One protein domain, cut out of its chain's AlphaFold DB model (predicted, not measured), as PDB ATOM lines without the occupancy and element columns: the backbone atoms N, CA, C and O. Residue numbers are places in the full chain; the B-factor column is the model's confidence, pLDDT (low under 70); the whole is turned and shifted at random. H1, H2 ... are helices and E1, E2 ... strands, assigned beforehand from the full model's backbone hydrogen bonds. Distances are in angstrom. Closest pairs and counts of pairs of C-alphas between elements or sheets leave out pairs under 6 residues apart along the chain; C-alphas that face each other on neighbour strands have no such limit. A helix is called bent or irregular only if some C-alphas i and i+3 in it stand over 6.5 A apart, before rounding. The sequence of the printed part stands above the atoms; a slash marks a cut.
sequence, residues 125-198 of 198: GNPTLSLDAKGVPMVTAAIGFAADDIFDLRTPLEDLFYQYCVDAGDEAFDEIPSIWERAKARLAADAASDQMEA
ATOM      1  N   GLY A 125     162.947 296.760 250.265       50.78
ATOM      2  CA  GLY A 125     162.245 295.489 250.457       50.78
ATOM      3  C   GLY A 125     160.721 295.650 250.426       50.78
ATOM      4  O   GLY A 125     160.216 296.768 250.514       50.78
ATOM      5  N   ASN A 126     159.997 294.533 250.291       54.00
ATOM      6  CA  ASN A 126     158.545 294.520 250.075       54.00
ATOM      7  C   ASN A 126     157.820 295.597 250.906       54.00
ATOM      8  O   ASN A 126     157.851 295.505 252.137       54.00
ATOM      9  N   PRO A 127     157.187 296.600 250.264       65.12
ATOM     10  CA  PRO A 127     156.502 297.654 250.985       65.12
ATOM     11  C   PRO A 127     155.415 297.060 251.877       65.12
ATOM     12  O   PRO A 127     154.598 296.247 251.436       65.12
ATOM     13  N   THR A 128     155.412 297.470 253.136       67.06
ATOM     14  CA  THR A 128     154.404 297.109 254.126       67.06
ATOM     15  C   THR A 128     153.512 298.307 254.404       67.06
ATOM     16  O   THR A 128     153.927 299.459 254.306       67.06
ATOM     17  N   LEU A 129     152.251 298.036 254.725       73.12
ATOM     18  CA  LEU A 129     151.296 299.058 255.125       73.12
ATOM     19  C   LEU A 129     151.155 298.999 256.646       73.12
ATOM     20  O   LEU A 129     150.915 297.927 257.192       73.12
ATOM     21  N   SER A 130     151.309 300.131 257.321       75.31
ATOM     22  CA  SER A 130     151.212 300.229 258.778       75.31
ATOM     23  C   SER A 130     150.582 301.556 259.201       75.31
ATOM     24  O   SER A 130     150.376 302.449 258.380       75.31
ATOM     25  N   LEU A 131     150.235 301.685 260.481       74.25
ATOM     26  CA  LEU A 131     149.785 302.946 261.069       74.25
ATOM     27  C   LEU A 131     150.948 303.619 261.800       74.25
ATOM     28  O   LEU A 131     151.710 302.956 262.507       74.25
ATOM     29  N   ASP A 132     151.077 304.937 261.659       80.56
ATOM     30  CA  ASP A 132     151.971 305.713 262.516       80.56
ATOM     31  C   ASP A 132     151.385 305.900 263.934       80.56
ATOM     32  O   ASP A 132     150.252 305.516 264.230       80.56
ATOM     33  N   ALA A 133     152.143 306.541 264.829       79.19
ATOM     34  CA  ALA A 133     151.716 306.788 266.211       79.19
ATOM     35  C   ALA A 133     150.452 307.669 266.340       79.19
ATOM     36  O   ALA A 133     149.882 307.765 267.426       79.19
ATOM     37  N   LYS A 134     150.030 308.339 265.262       82.62
ATOM     38  CA  LYS A 134     148.832 309.180 265.194       82.62
ATOM     39  C   LYS A 134     147.681 308.496 264.445       82.62
ATOM     40  O   LYS A 134     146.618 309.099 264.317       82.62
ATOM     41  N   GLY A 135     147.868 307.260 263.978       78.94
ATOM     42  CA  GLY A 135     146.872 306.509 263.218       78.94
ATOM     43  C   GLY A 135     146.810 306.868 261.732       78.94
ATOM     44  O   GLY A 135     145.812 306.567 261.084       78.94
ATOM     45  N   VAL A 136     147.842 307.511 261.179       80.88
ATOM     46  CA  VAL A 136     147.937 307.794 259.741       80.88
ATOM     47  C   VAL A 136     148.443 306.543 259.015       80.88
ATOM     48  O   VAL A 136     149.478 306.004 259.414       80.88
ATOM     49  N   PRO A 137     147.760 306.063 257.956       74.50
ATOM     50  CA  PRO A 137     148.260 304.969 257.130       74.50
ATOM     51  C   PRO A 137     149.533 305.359 256.382       74.50
ATOM     52  O   PRO A 137     149.546 306.305 255.591       74.50
ATOM     53  N   MET A 138     150.593 304.593 256.610       75.81
ATOM     54  CA  MET A 138     151.908 304.768 256.010       75.81
ATOM     55  C   MET A 138     152.266 303.532 255.201       75.81
ATOM     56  O   MET A 138     152.131 302.403 255.677       75.81
ATOM     57  N   VAL A 139     152.803 303.741 254.006       72.81
ATOM     58  CA  VAL A 139     153.564 302.699 253.324       72.81
ATOM     59  C   VAL A 139     155.008 302.823 253.784       72.81
ATOM     60  O   VAL A 139     155.630 303.884 253.677       72.81
ATOM     61  N   THR A 140     155.519 301.739 254.350       67.12
ATOM     62  CA  THR A 140     156.883 301.630 254.850       67.12
ATOM     63  C   THR A 140     157.656 300.664 253.971       67.12
ATOM     64  O   THR A 140     157.140 299.620 253.591       67.12
ATOM     65  N   ALA A 141     158.907 300.977 253.662       66.00
ATOM     66  CA  ALA A 141     159.815 299.997 253.092       66.00
ATOM     67  C   ALA A 141     161.203 300.135 253.692       66.00
ATOM     68  O   ALA A 141     161.694 301.238 253.918       66.00
ATOM     69  N   ALA A 142     161.836 298.995 253.922       61.62
ATOM     70  CA  ALA A 142     163.164 298.923 254.494       61.62
ATOM     71  C   ALA A 142     164.212 298.858 253.379       61.62
ATOM     72  O   ALA A 142     164.132 298.023 252.478       61.62
ATOM     73  N   ILE A 143     165.222 299.718 253.451       64.62
ATOM     74  CA  ILE A 143     166.439 299.604 252.652       64.62
ATOM     75  C   ILE A 143     167.514 299.007 253.550       64.62
ATOM     76  O   ILE A 143     167.977 299.665 254.479       64.62
ATOM     77  N   GLY A 144     167.908 297.768 253.269       55.12
ATOM     78  CA  GLY A 144     169.077 297.155 253.891       55.12
ATOM     79  C   GLY A 144     170.348 297.581 253.163       55.12
ATOM     80  O   GLY A 144     170.446 297.414 251.948       55.12
ATOM     81  N   PHE A 145     171.312 298.121 253.900       60.28
ATOM     82  CA  PHE A 145     172.652 298.433 253.400       60.28
ATOM     83  C   PHE A 145     173.694 297.414 253.889       60.28
ATOM     84  O   PHE A 145     174.600 297.051 253.140       60.28
ATOM     85  N   ALA A 146     173.504 296.896 255.105       56.41
ATOM     86  CA  ALA A 146     174.231 295.774 255.694       56.41
ATOM     87  C   ALA A 146     173.271 294.928 256.554       56.41
ATOM     88  O   ALA A 146     172.090 295.253 256.668       56.41
ATOM     89  N   ALA A 147     173.758 293.837 257.155       48.47
ATOM     90  CA  ALA A 147     172.922 292.952 257.977       48.47
ATOM     91  C   ALA A 147     172.300 293.662 259.198       48.47
ATOM     92  O   ALA A 147     171.229 293.272 259.656       48.47
ATOM     93  N   ASP A 148     172.963 294.702 259.702       55.25
ATOM     94  CA  ASP A 148     172.590 295.508 260.865       55.25
ATOM     95  C   ASP A 148     172.300 296.986 260.533       55.25
ATOM     96  O   ASP A 148     171.866 297.735 261.407       55.25
ATOM     97  N   ASP A 149     172.476 297.411 259.277       61.28
ATOM     98  CA  ASP A 149     172.156 298.768 258.813       61.28
ATOM     99  C   ASP A 149     170.936 298.737 257.897       61.28
ATOM    100  O   ASP A 149     171.024 298.451 256.698       61.28
ATOM    101  N   ILE A 150     169.786 299.038 258.497       65.44
ATOM    102  CA  ILE A 150     168.498 299.126 257.822       65.44
ATOM    103  C   ILE A 150     167.968 300.549 257.966       65.44
ATOM    104  O   ILE A 150     167.971 301.140 259.048       65.44
ATOM    105  N   PHE A 151     167.494 301.105 256.858       67.69
ATOM    106  CA  PHE A 151     166.842 302.402 256.819       67.69
ATOM    107  C   PHE A 151     165.380 302.262 256.402       67.69
ATOM    108  O   PHE A 151     165.090 301.821 255.290       67.69
ATOM    109  N   ASP A 152     164.469 302.713 257.258       73.06
ATOM    110  CA  ASP A 152     163.040 302.733 256.956       73.06
ATOM    111  C   ASP A 152     162.661 303.992 256.169       73.06
ATOM    112  O   ASP A 152     162.753 305.124 256.655       73.06
ATOM    113  N   LEU A 153     162.160 303.790 254.957       72.19
ATOM    114  CA  LEU A 153     161.387 304.784 254.231       72.19
ATOM    115  C   LEU A 153     159.941 304.719 254.686       72.19
ATOM    116  O   LEU A 153     159.361 303.640 254.733       72.19
ATOM    117  N   ARG A 154     159.354 305.875 254.982       77.44
ATOM    118  CA  ARG A 154     157.952 306.002 255.376       77.44
ATOM    119  C   ARG A 154     157.313 307.110 254.563       77.44
ATOM    120  O   ARG A 154     157.795 308.242 254.607       77.44
ATOM    121  N   THR A 155     156.229 306.781 253.877       77.00
ATOM    122  CA  THR A 155     155.453 307.732 253.082       77.00
ATOM    123  C   THR A 155     153.976 307.590 253.444       77.00
ATOM    124  O   THR A 155     153.482 306.460 253.483       77.00
ATOM    125  N   PRO A 156     153.262 308.693 253.729       82.50
ATOM    126  CA  PRO A 156     151.815 308.659 253.885       82.50
ATOM    127  C   PRO A 156     151.152 308.030 252.662       82.50
ATOM    128  O   PRO A 156     151.520 308.322 251.525       82.50
ATOM    129  N   LEU A 157     150.163 307.165 252.884       77.44
ATOM    130  CA  LEU A 157     149.439 306.525 251.783       77.44
ATOM    131  C   LEU A 157     148.744 307.566 250.884       77.44
ATOM    132  O   LEU A 157     148.658 307.371 249.677       77.44
ATOM    133  N   GLU A 158     148.310 308.688 251.463       77.69
ATOM    134  CA  GLU A 158     147.731 309.817 250.728       77.69
ATOM    135  C   GLU A 158     148.716 310.424 249.713       77.69
ATOM    136  O   GLU A 158     148.368 310.594 248.546       77.69
ATOM    137  N   ASP A 159     149.968 310.663 250.115       77.25
ATOM    138  CA  ASP A 159     151.006 311.217 249.232       77.25
ATOM    139  C   ASP A 159     151.287 310.290 248.038       77.25
ATOM    140  O   ASP A 159     151.506 310.751 246.916       77.25
ATOM    141  N   LEU A 160     151.223 308.972 248.254       74.00
ATOM    142  CA  LEU A 160     151.368 307.990 247.176       74.00
ATOM    143  C   LEU A 160     150.195 308.008 246.196       74.00
ATOM    144  O   LEU A 160     150.402 307.734 245.018       74.00
ATOM    145  N   PHE A 161     148.984 308.342 246.641       74.81
ATOM    146  CA  PHE A 161     147.848 308.494 245.736       74.81
ATOM    147  C   PHE A 161     147.972 309.728 244.850       74.81
ATOM    148  O   PHE A 161     147.662 309.644 243.661       74.81
ATOM    149  N   TYR A 162     148.471 310.845 245.388       73.75
ATOM    150  CA  TYR A 162     148.784 312.011 244.562       73.75
ATOM    151  C   TYR A 162     149.848 311.670 243.518       73.75
ATOM    152  O   TYR A 162     149.664 311.982 242.345       73.75
ATOM    153  N   GLN A 163     150.913 310.968 243.918       72.12
ATOM    154  CA  GLN A 163     151.947 310.522 242.984       72.12
ATOM    155  C   GLN A 163     151.381 309.573 241.914       72.12
ATOM    156  O   GLN A 163     151.650 309.753 240.731       72.12
ATOM    157  N   TYR A 164     150.536 308.617 242.310       71.44
ATOM    158  CA  TYR A 164     149.865 307.706 241.381       71.44
ATOM    159  C   TYR A 164     149.031 308.455 240.337       71.44
ATOM    160  O   TYR A 164     149.129 308.139 239.158       71.44
ATOM    161  N   CYS A 165     148.265 309.475 240.736       67.31
ATOM    162  CA  CYS A 165     147.480 310.277 239.791       67.31
ATOM    163  C   CYS A 165     148.362 311.112 238.859       67.31
ATOM    164  O   CYS A 165     148.046 311.245 237.681       67.31
ATOM    165  N   VAL A 166     149.479 311.652 239.360       71.31
ATOM    166  CA  VAL A 166     150.451 312.374 238.523       71.31
ATOM    167  C   VAL A 166     151.025 311.459 237.438       71.31
ATOM    168  O   VAL A 166     151.183 311.891 236.298       71.31
ATOM    169  N   ASP A 167     151.303 310.199 237.778       70.81
ATOM    170  CA  ASP A 167     151.962 309.256 236.872       70.81
ATOM    171  C   ASP A 167     150.982 308.541 235.922       70.81
ATOM    172  O   ASP A 167     151.297 308.335 234.749       70.81
ATOM    173  N   ALA A 168     149.800 308.154 236.411       71.81
ATOM    174  CA  ALA A 168     148.794 307.393 235.664       71.81
ATOM    175  C   ALA A 168     147.714 308.273 235.001       71.81
ATOM    176  O   ALA A 168     146.950 307.780 234.170       71.81
ATOM    177  N   GLY A 169     147.676 309.568 235.324       72.12
ATOM    178  CA  GLY A 169     146.677 310.524 234.852       72.12
ATOM    179  C   GLY A 169     145.443 310.611 235.755       72.12
ATOM    180  O   GLY A 169     145.188 309.742 236.587       72.12
ATOM    181  N   ASP A 170     144.652 311.670 235.568       76.50
ATOM    182  CA  ASP A 170     143.533 312.026 236.454       76.50
ATOM    183  C   ASP A 170     142.440 310.942 236.555       76.50
ATOM    184  O   ASP A 170     141.761 310.849 237.573       76.50
ATOM    185  N   GLU A 171     142.289 310.085 235.538       79.00
ATOM    186  CA  GLU A 171     141.335 308.960 235.548       79.00
ATOM    187  C   GLU A 171     141.662 307.922 236.638       79.00
ATOM    188  O   GLU A 171     140.773 307.252 237.161       79.00
ATOM    189  N   ALA A 172     142.927 307.842 237.058       73.56
ATOM    190  CA  ALA A 172     143.371 306.972 238.141       73.56
ATOM    191  C   ALA A 172     142.799 307.385 239.513       73.56
ATOM    192  O   ALA A 172     142.776 306.582 240.453       73.56
ATOM    193  N   PHE A 173     142.294 308.619 239.632       79.31
ATOM    194  CA  PHE A 173     141.667 309.117 240.852       79.31
ATOM    195  C   PHE A 173     140.412 308.313 241.230       79.31
ATOM    196  O   PHE A 173     140.153 308.091 242.416       79.31
ATOM    197  N   ASP A 174     139.682 307.797 240.237       85.69
ATOM    198  CA  ASP A 174     138.469 306.996 240.446       85.69
ATOM    199  C   ASP A 174     138.764 305.645 241.121       85.69
ATOM    200  O   ASP A 174     137.898 305.048 241.770       85.69
ATOM    201  N   GLU A 175     140.004 305.163 241.029       78.88
ATOM    202  CA  GLU A 175     140.433 303.906 241.637       78.88
ATOM    203  C   GLU A 175     140.800 304.063 243.121       78.88
ATOM    204  O   GLU A 175     140.681 303.095 243.887       78.88
ATOM    205  N   ILE A 176     141.194 305.270 243.554       77.19
ATOM    206  CA  ILE A 176     141.702 305.552 244.908       77.19
ATOM    207  C   ILE A 176     140.750 305.077 246.013       77.19
ATOM    208  O   ILE A 176     141.223 304.384 246.921       77.19
ATOM    209  N   PRO A 177     139.430 305.358 245.981       80.38
ATOM    210  CA  PRO A 177     138.523 304.924 247.046       80.38
ATOM    211  C   PRO A 177     138.541 303.403 247.245       80.38
ATOM    212  O   PRO A 177     138.582 302.914 248.373       80.38
ATOM    213  N   SER A 178     138.585 302.641 246.149       74.31
ATOM    214  CA  SER A 178     138.642 301.176 246.194       74.31
ATOM    215  C   SER A 178     139.969 300.653 246.760       74.31
ATOM    216  O   SER A 178     140.010 299.618 247.436       74.31
ATOM    217  N   ILE A 179     141.074 301.355 246.496       75.06
ATOM    218  CA  ILE A 179     142.399 301.023 247.025       75.06
ATOM    219  C   ILE A 179     142.449 301.342 248.523       75.06
ATOM    220  O   ILE A 179     142.917 300.521 249.313       75.06
ATOM    221  N   TRP A 180     141.888 302.481 248.930       76.38
ATOM    222  CA  TRP A 180     141.800 302.909 250.323       76.38
ATOM    223  C   TRP A 180     140.977 301.954 251.194       76.38
ATOM    224  O   TRP A 180     141.417 301.574 252.280       76.38
ATOM    225  N   GLU A 181     139.810 301.502 250.729       75.81
ATOM    226  CA  GLU A 181     139.004 300.532 251.486       75.81
ATOM    227  C   GLU A 181     139.740 299.200 251.686       75.81
ATOM    228  O   GLU A 181     139.737 298.645 252.787       75.81
ATOM    229  N   ARG A 182     140.448 298.713 250.657       71.19
ATOM    230  CA  ARG A 182     141.289 297.509 250.775       71.19
ATOM    231  C   ARG A 182     142.440 297.705 251.762       71.19
ATOM    232  O   ARG A 182     142.724 296.804 252.548       71.19
ATOM    233  N   ALA A 183     143.073 298.877 251.743       73.56
ATOM    234  CA  ALA A 183     144.142 299.237 252.669       73.56
ATOM    235  C   ALA A 183     143.649 299.238 254.128       73.56
ATOM    236  O   ALA A 183     144.267 298.609 254.988       73.56
ATOM    237  N   LYS A 184     142.492 299.852 254.402       75.00
ATOM    238  CA  LYS A 184     141.868 299.837 255.737       75.00
ATOM    239  C   LYS A 184     141.504 298.430 256.201       75.00
ATOM    240  O   LYS A 184     141.764 298.094 257.352       75.00
ATOM    241  N   ALA A 185     140.918 297.611 255.328       72.94
ATOM    242  CA  ALA A 185     140.555 296.236 255.667       72.94
ATOM    243  C   ALA A 185     141.784 295.409 256.075       72.94
ATOM    244  O   ALA A 185     141.721 294.645 257.034       72.94
ATOM    245  N   ARG A 186     142.915 295.609 255.387       74.12
ATOM    246  CA  ARG A 186     144.185 294.964 255.727       74.12
ATOM    247  C   ARG A 186     144.731 295.437 257.075       74.12
ATOM    248  O   ARG A 186     145.036 294.605 257.917       74.12
ATOM    249  N   LEU A 187     144.757 296.750 257.312       73.12
ATOM    250  CA  LEU A 187     145.196 297.320 258.594       73.12
ATOM    251  C   LEU A 187     144.343 296.841 259.777       73.12
ATOM    252  O   LEU A 187     144.868 296.581 260.856       73.12
ATOM    253  N   ALA A 188     143.030 296.700 259.579       74.56
ATOM    254  CA  ALA A 188     142.130 296.165 260.596       74.56
ATOM    255  C   ALA A 188     142.371 294.669 260.867       74.56
ATOM    256  O   ALA A 188     142.258 294.235 262.013       74.56
ATOM    257  N   ALA A 189     142.705 293.887 259.836       72.69
ATOM    258  CA  ALA A 189     143.036 292.471 259.977       72.69
ATOM    259  C   ALA A 189     144.361 292.264 260.729       72.69
ATOM    260  O   ALA A 189     144.414 291.437 261.637       72.69
ATOM    261  N   ASP A 190     145.387 293.056 260.410       68.12
ATOM    262  CA  ASP A 190     146.691 292.992 261.080       68.12
ATOM    263  C   ASP A 190     146.556 293.378 262.569       68.12
ATOM    264  O   ASP A 190     147.017 292.653 263.447       68.12
ATOM    265  N   ALA A 191     145.789 294.432 262.881       67.44
ATOM    266  CA  ALA A 191     145.507 294.826 264.265       67.44
ATOM    267  C   ALA A 191     144.729 293.763 265.069       67.44
ATOM    268  O   ALA A 191     144.914 293.647 266.280       67.44
ATOM    269  N   ALA A 192     143.847 292.998 264.419       65.00
ATOM    270  CA  ALA A 192     143.130 291.897 265.060       65.00
ATOM    271  C   ALA A 192     144.036 290.676 265.300       65.00
ATOM    272  O   ALA A 192     143.871 289.985 266.305       65.00
ATOM    273  N   SER A 193     144.997 290.428 264.402       58.62
ATOM    274  CA  SER A 193     145.995 289.363 264.541       58.62
ATOM    275  C   SER A 193     146.931 289.624 265.723       58.62
ATOM    276  O   SER A 193     147.111 288.748 266.565       58.62
ATOM    277  N   ASP A 194     147.442 290.851 265.850       57.56
ATOM    278  CA  ASP A 194     148.360 291.234 266.932       57.56
ATOM    279  C   ASP A 194     147.706 291.161 268.328       57.56
ATOM    280  O   ASP A 194     148.376 290.896 269.322       57.56
ATOM    281  N   GLN A 195     146.383 291.355 268.424       57.59
ATOM    282  CA  GLN A 195     145.627 291.219 269.681       57.59
ATOM    283  C   GLN A 195     145.338 289.766 270.083       57.59
ATOM    284  O   GLN A 195     144.959 289.527 271.227       57.59
ATOM    285  N   MET A 196     145.473 288.803 269.167       52.16
ATOM    286  CA  MET A 196     145.322 287.374 269.469       52.16
ATOM    287  C   MET A 196     146.637 286.711 269.899       52.16
ATOM    288  O   MET A 196     146.593 285.651 270.523       52.16
ATOM    289  N   GLU A 197     147.784 287.308 269.564       45.66
ATOM    290  CA  GLU A 197     149.117 286.803 269.929       45.66
ATOM    291  C   GLU A 197     149.700 287.435 271.211       45.66
ATOM    292  O   GLU A 197     150.710 286.944 271.720       45.66
ATOM    293  N   ALA A 198     149.059 288.481 271.753       46.25
ATOM    294  CA  ALA A 198     149.413 289.152 273.013       46.25
ATOM    295  C   ALA A 198     148.649 288.590 274.226       46.25
ATOM    296  O   ALA A 198     149.272 288.486 275.311       46.25
TER     297      ALA A 198
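What this domain is: This is residues 125 to 198 of the 198 residues of the protein "RHH_1 domain-containing protein" of Erythrobacter sp. SG61-1L (UniProt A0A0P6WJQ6). A short helix H1 and a long helix H2 make a helical hairpin that opens as a V, and a small, strongly twisted sheet of three strands stands at its open end. E1 packs on H2, the hairpin of E2 and E3 reaches away from H2, and residues 192 to 198 stick out. The printed part has 74 residues with three named strands followed by two named helices; the sheet's order is E1 E2 E3, antiparallel, and the class is mixed. The whole is loose, with a radius of gyration of the C-alphas of 14.6 A and spans of 41 by 33 by 21 A.

Where its parts are: E1 is residues 128 to 131, beginning at C-alpha 128 (154.404, 297.109, 254.126). E2, residues 137 to 144, is 22.5 A long, and E3, residues 150 to 156, is 19.6 A. H1 is residues 157 to 168, 16.2 A. H2, residues 170 to 197, is 42.3 A long and ends at C-alpha 197 (149.117, 286.803, 269.929); it has a kink of 34 degrees near residue 177 and is only just irregular, with C-alphas 174 and 177 6.9 A apart.

How they stand to each other: The strands form a meander, each the antiparallel neighbour of the one before. N 130 and O 138 of hairpin E1 and E2 are 2.9 A apart, and N 141 and O 153 of hairpin E2 and E3 2.9 A, within hydrogen-bond range. H2 is on the sheet, in two layers, a helix layer and a sheet; the closest C-alphas of E1 and H2 are those of Ser 130 and Leu 187, 6.7 A. H1 only grazes the sheet, with residues 157 to 160. With residues 161 to 165 alone H1 touches residues 171 to 176 of H2, the closest C-alphas being those of Cys 165 and Ala 172, 5.5 A, at a shallow tilt of 32 degrees, opposite ways. Every O i to N i+4 pair is within hydrogen-bond range in H1, and 19 of 24 in H2.

The domain as a whole: The C-alphas farthest apart are those of Gly 169 and Ala 198, 43.8 A. The printed part has no cut, and its four links are tight. The mean pLDDT of the printed part is 70.1; residues 125 to 128, 140 to 151, 165 and 190 to 198 are under 70.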